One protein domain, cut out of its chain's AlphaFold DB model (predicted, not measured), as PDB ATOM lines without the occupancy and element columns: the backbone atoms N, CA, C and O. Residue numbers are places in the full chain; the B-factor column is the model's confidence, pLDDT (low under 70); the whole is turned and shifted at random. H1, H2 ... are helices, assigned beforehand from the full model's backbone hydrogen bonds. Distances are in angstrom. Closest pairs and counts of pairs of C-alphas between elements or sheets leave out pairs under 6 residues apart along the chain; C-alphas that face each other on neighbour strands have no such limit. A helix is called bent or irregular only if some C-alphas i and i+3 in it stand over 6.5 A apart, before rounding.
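What this domain is: This is residues 114 to 155 of the 162 residues of an uncharacterized protein of Cephalotus follicularis (UniProt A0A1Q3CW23). What shape does the printed part make? It is an open C of three helices: the long helix H1 is one arm, the short H2 makes the back, and H3 is the other arm, with an empty gap between H1 and H3. How is it made up? The printed part has 42 residues with three named helices, H1, H2 and H3 in that order, and no named strand, and the class is all helix. It is only just loose, close to compact, with a radius of gyration of the C-alphas of 11.3 A and spans of 28 by 21 by 14 A.

Where its parts are: Where does the first helix run? H1 is residues 115 to 131, from C-alpha 115 at (-8.300, 34.822, 38.015), and is 24.4 A long. What follows it? H2 is residues 136 to 140, and H3 is residues 142 to 155, 21.1 A long, with C-alpha 155 at (-19.314, 44.225, 52.383). Is any helix uneven? H3 is only just irregular: C-alphas 142 and 145 are 6.6 A apart.

How they stand to each other: How near do the helices come? H1 and H2 are near each other, with 5 pairs of C-alphas within 10 A. H2 and H3 are close but not clearly touching; their closest C-alphas, those of Ala 138 and Phe 144, are 7.8 A apart. H1 and H3 are apart. What do the backbones show? In H1 every O i to N i+4 pair is within hydrogen-bond range, in H3 9 of 10, and in H2 0 of 1, where 2 of 2 O i to N i+3 pairs are.

The domain as a whole: How far does it reach? The two C-alphas farthest apart, those of Ser 114 and Cys 133, are 28.9 A apart. Residues 114 to 125 and residues 140 to 155 stand free. Is it continuous and confident? The printed part has no cut, and the links H1 to H2 and H2 to H3 are tight. The mean pLDDT of the printed part is 92.1, and no printed residue is under 70.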
ATOM      1  N   SER A 114      -7.730  38.640  40.959       81.81
ATOM      2  CA  SER A 114      -6.950  37.587  40.313       81.81
ATOM      3  C   SER A 114      -7.898  36.535  39.733       81.81
ATOM      4  O   SER A 114      -8.993  36.306  40.265       81.81
ATOM      5  N   LYS A 115      -7.493  35.881  38.641       85.69
ATOM      6  CA  LYS A 115      -8.300  34.822  38.015       85.69
ATOM      7  C   LYS A 115      -8.654  33.733  39.031       85.69
ATOM      8  O   LYS A 115      -9.772  33.228  39.045       85.69
ATOM      9  N   GLU A 116      -7.734  33.448  39.947       85.88
ATOM     10  CA  GLU A 116      -7.910  32.502  41.043       85.88
ATOM     11  C   GLU A 116      -8.973  32.984  42.036       85.88
ATOM     12  O   GLU A 116      -9.810  32.191  42.459       85.88
ATOM     13  N   ALA A 117      -8.985  34.271  42.397       87.44
ATOM     14  CA  ALA A 117      -9.986  34.829  43.306       87.44
ATOM     15  C   ALA A 117     -11.400  34.768  42.704       87.44
ATOM     16  O   ALA A 117     -12.343  34.354  43.384       87.44
ATOM     17  N   ILE A 118     -11.535  35.105  41.417       88.06
ATOM     18  CA  ILE A 118     -12.802  34.998  40.675       88.06
ATOM     19  C   ILE A 118     -13.257  33.535  40.622       88.06
ATOM     20  O   ILE A 118     -14.410  33.228  40.929       88.06
ATOM     21  N   TRP A 119     -12.350  32.617  40.287       91.00
ATOM     22  CA  TRP A 119     -12.653  31.189  40.226       91.00
ATOM     23  C   TRP A 119     -13.105  30.635  41.581       91.00
ATOM     24  O   TRP A 119     -14.123  29.944  41.662       91.00
ATOM     25  N   ARG A 120     -12.408  30.987  42.670       92.88
ATOM     26  CA  ARG A 120     -12.786  30.585  44.033       92.88
ATOM     27  C   ARG A 120     -14.185  31.081  44.387       92.88
ATOM     28  O   ARG A 120     -14.972  30.303  44.922       92.88
ATOM     29  N   ALA A 121     -14.513  32.329  44.053       91.06
ATOM     30  CA  ALA A 121     -15.849  32.874  44.271       91.06
ATOM     31  C   ALA A 121     -16.920  32.093  43.488       91.06
ATOM     32  O   ALA A 121     -17.915  31.668  44.079       91.06
ATOM     33  N   LYS A 122     -16.689  31.815  42.194       91.50
ATOM     34  CA  LYS A 122     -17.603  31.014  41.355       91.50
ATOM     35  C   LYS A 122     -17.831  29.615  41.941       91.50
ATOM     36  O   LYS A 122     -18.969  29.160  41.999       91.50
ATOM     37  N   MET A 123     -16.778  28.955  42.426       95.81
ATOM     38  CA  MET A 123     -16.875  27.622  43.036       95.81
ATOM     39  C   MET A 123     -17.675  27.606  44.338       95.81
ATOM     40  O   MET A 123     -18.488  26.708  44.534       95.81
ATOM     41  N   VAL A 124     -17.496  28.602  45.211       95.50
ATOM     42  CA  VAL A 124     -18.283  28.701  46.453       95.50
ATOM     43  C   VAL A 124     -19.774  28.848  46.142       95.50
ATOM     44  O   VAL A 124     -20.591  28.142  46.731       95.50
ATOM     45  N   VAL A 125     -20.130  29.708  45.181       93.12
ATOM     46  CA  VAL A 125     -21.527  29.884  44.752       93.12
ATOM     47  C   VAL A 125     -22.076  28.602  44.122       93.12
ATOM     48  O   VAL A 125     -23.174  28.180  44.471       93.12
ATOM     49  N   ALA A 126     -21.312  27.946  43.244       94.25
ATOM     50  CA  ALA A 126     -21.734  26.711  42.583       94.25
ATOM     51  C   ALA A 126     -21.997  25.570  43.579       94.25
ATOM     52  O   ALA A 126     -23.010  24.882  43.463       94.25
ATOM     53  N   HIS A 127     -21.128  25.396  44.580       95.62
ATOM     54  CA  HIS A 127     -21.344  24.407  45.636       95.62
ATOM     55  C   HIS A 127     -22.617  24.686  46.434       95.62
ATOM     56  O   HIS A 127     -23.389  23.762  46.668       95.62
ATOM     57  N   TRP A 128     -22.868  25.943  46.813       95.38
ATOM     58  CA  TRP A 128     -24.089  26.300  47.539       95.38
ATOM     59  C   TRP A 128     -25.356  26.069  46.703       95.38
ATOM     60  O   TRP A 128     -26.322  25.505  47.206       95.38
ATOM     61  N   VAL A 129     -25.342  26.442  45.419       95.88
ATOM     62  CA  VAL A 129     -26.456  26.199  44.483       95.88
ATOM     63  C   VAL A 129     -26.762  24.708  44.365       95.88
ATOM     64  O   VAL A 129     -27.930  24.320  44.392       95.88
ATOM     65  N   TYR A 130     -25.721  23.880  44.261       95.75
ATOM     66  CA  TYR A 130     -25.863  22.430  44.186       95.75
ATOM     67  C   TYR A 130     -26.433  21.840  45.484       95.75
ATOM     68  O   TYR A 130     -27.416  21.105  45.434       95.75
ATOM     69  N   ASP A 131     -25.857  22.197  46.633       96.81
ATOM     70  CA  ASP A 131     -26.286  21.729  47.959       96.81
ATOM     71  C   ASP A 131     -27.747  22.108  48.260       96.81
ATOM     72  O   ASP A 131     -28.552  21.274  48.668       96.81
ATOM     73  N   ALA A 132     -28.131  23.345  47.938       95.69
ATOM     74  CA  ALA A 132     -29.488  23.851  48.120       95.69
ATOM     75  C   ALA A 132     -30.486  23.377  47.039       95.69
ATOM     76  O   ALA A 132     -31.638  23.811  47.046       95.69
ATOM     77  N   CYS A 133     -30.066  22.510  46.106       95.94
ATOM     78  CA  CYS A 133     -30.878  22.021  44.985       95.94
ATOM     79  C   CYS A 133     -31.522  23.152  44.154       95.94
ATOM     80  O   CYS A 133     -32.652  23.026  43.674       95.94
ATOM     81  N   ILE A 134     -30.818  24.275  43.983       95.06
ATOM     82  CA  ILE A 134     -31.325  25.440  43.255       95.06
ATOM     83  C   ILE A 134     -31.196  25.178  41.743       95.06
ATOM     84  O   ILE A 134     -30.087  24.947  41.252       95.06
ATOM     85  N   PRO A 135     -32.289  25.239  40.958       94.06
ATOM     86  CA  PRO A 135     -32.208  25.061  39.513       94.06
ATOM     87  C   PRO A 135     -31.450  26.227  38.870       94.06
ATOM     88  O   PRO A 135     -31.693  27.387  39.201       94.06
ATOM     89  N   PHE A 136     -30.591  25.946  37.886       88.31
ATOM     90  CA  PHE A 136     -29.767  26.967  37.218       88.31
ATOM     91  C   PHE A 136     -30.570  28.132  36.624       88.31
ATOM     92  O   PHE A 136     -30.086  29.262  36.604       88.31
ATOM     93  N   ASN A 137     -31.821  27.895  36.217       91.81
ATOM     94  CA  ASN A 137     -32.723  28.945  35.735       91.81
ATOM     95  C   ASN A 137     -32.945  30.061  36.776       91.81
ATOM     96  O   ASN A 137     -33.175  31.204  36.394       91.81
ATOM     97  N   ALA A 138     -32.838  29.771  38.078       91.88
ATOM     98  CA  ALA A 138     -32.952  30.780  39.132       91.88
ATOM     99  C   ALA A 138     -31.808  31.809  39.088       91.88
ATOM    100  O   ALA A 138     -32.016  32.973  39.426       91.88
ATOM    101  N   LEU A 139     -30.622  31.409  38.617       90.62
ATOM    102  CA  LEU A 139     -29.463  32.296  38.466       90.62
ATOM    103  C   LEU A 139     -29.591  33.232  37.257       90.62
ATOM    104  O   LEU A 139     -28.930  34.264  37.213       90.62
ATOM    105  N   GLN A 140     -30.455  32.902  36.291       90.62
ATOM    106  CA  GLN A 140     -30.759  33.764  35.141       90.62
ATOM    107  C   GLN A 140     -31.766  34.869  35.481       90.62
ATOM    108  O   GLN A 140     -32.086  35.706  34.637       90.62
ATOM    109  N   SER A 141     -32.286  34.877  36.711       93.88
ATOM    110  CA  SER A 141     -33.171  35.930  37.187       93.88
ATOM    111  C   SER A 141     -32.472  37.294  37.104       93.88
ATOM    112  O   SER A 141     -31.347  37.425  37.593       93.88
ATOM    113  N   PRO A 142     -33.130  38.346  36.583       92.81
ATOM    114  CA  PRO A 142     -32.543  39.689  36.527       92.81
ATOM    115  C   PRO A 142     -32.226  40.251  37.922       92.81
ATOM    116  O   PRO A 142     -31.402  41.152  38.065       92.81
ATOM    117  N   TYR A 143     -32.849  39.703  38.967       94.75
ATOM    118  CA  TYR A 143     -32.605  40.089  40.352       94.75
ATOM    119  C   TYR A 143     -31.350  39.447  40.948       94.75
ATOM    120  O   TYR A 143     -30.848  39.948  41.951       94.75
ATOM    121  N   PHE A 144     -30.838  38.358  40.359       92.06
ATOM    122  CA  PHE A 144     -29.712  37.611  40.918       92.06
ATOM    123  C   PHE A 144     -28.475  38.502  41.058       92.06
ATOM    124  O   PHE A 144     -27.946  38.648  42.158       92.06
ATOM    125  N   GLN A 145     -28.076  39.182  39.980       92.00
ATOM    126  CA  GLN A 145     -26.911  40.066  40.009       92.00
ATOM    127  C   GLN A 145     -27.114  41.248  40.966       92.00
ATOM    128  O   GLN A 145     -26.243  41.533  41.779       92.00
ATOM    129  N   SER A 146     -28.299  41.870  40.947       93.75
ATOM    130  CA  SER A 146     -28.624  42.989  41.841       93.75
ATOM    131  C   SER A 146     -28.552  42.598  43.324       93.75
ATOM    132  O   SER A 146     -28.078  43.385  44.148       93.75
ATOM    133  N   ALA A 147     -28.962  41.375  43.674       92.75
ATOM    134  CA  ALA A 147     -28.833  40.853  45.031       92.75
ATOM    135  C   ALA A 147     -27.359  40.681  45.432       92.75
ATOM    136  O   ALA A 147     -26.971  41.123  46.515       92.75
ATOM    137  N   ILE A 148     -26.531  40.092  44.558       92.00
ATOM    138  CA  ILE A 148     -25.085  39.969  44.793       92.00
ATOM    139  C   ILE A 148     -24.449  41.352  44.966       92.00
ATOM    140  O   ILE A 148     -23.774  41.582  45.967       92.00
ATOM    141  N   ASP A 149     -24.708  42.286  44.052       91.88
ATOM    142  CA  ASP A 149     -24.128  43.633  44.074       91.88
ATOM    143  C   ASP A 149     -24.505  44.395  45.351       91.88
ATOM    144  O   ASP A 149     -23.660  45.053  45.959       91.88
ATOM    145  N   THR A 150     -25.751  44.252  45.817       93.19
ATOM    146  CA  THR A 150     -26.210  44.856  47.077       93.19
ATOM    147  C   THR A 150     -25.464  44.274  48.281       93.19
ATOM    148  O   THR A 150     -24.993  45.024  49.136       93.19
ATOM    149  N   MET A 151     -25.295  42.946  48.342       90.31
ATOM    150  CA  MET A 151     -24.518  42.296  49.407       90.31
ATOM    151  C   MET A 151     -23.044  42.721  49.378       90.31
ATOM    152  O   MET A 151     -22.462  43.017  50.422       90.31
ATOM    153  N   VAL A 152     -22.445  42.799  48.185       90.31
ATOM    154  CA  VAL A 152     -21.066  43.272  47.993       90.31
ATOM    155  C   VAL A 152     -20.919  44.732  48.427       90.31
ATOM    156  O   VAL A 152     -19.933  45.064  49.083       90.31
ATOM    157  N   GLY A 153     -21.907  45.581  48.129       90.88
ATOM    158  CA  GLY A 153     -21.932  46.990  48.528       90.88
ATOM    159  C   GLY A 153     -21.961  47.202  50.045       90.88
ATOM    160  O   GLY A 153     -21.346  48.144  50.540       90.88
ATOM    161  N   ILE A 154     -22.609  46.304  50.797       91.38
ATOM    162  CA  ILE A 154     -22.560  46.293  52.271       91.38
ATOM    163  C   ILE A 154     -21.192  45.785  52.763       91.38
ATOM    164  O   ILE A 154     -20.643  46.277  53.753       91.38
ATOM    165  N   GLY A 155     -20.618  44.798  52.071       86.94
ATOM    166  CA  GLY A 155     -19.314  44.225  52.383       86.94
ATOM    167  C   GLY A 155     -19.341  43.283  53.591       86.94
ATOM    168  O   GLY A 155     -20.326  42.604  53.868       86.94
TER     169      GLY A 155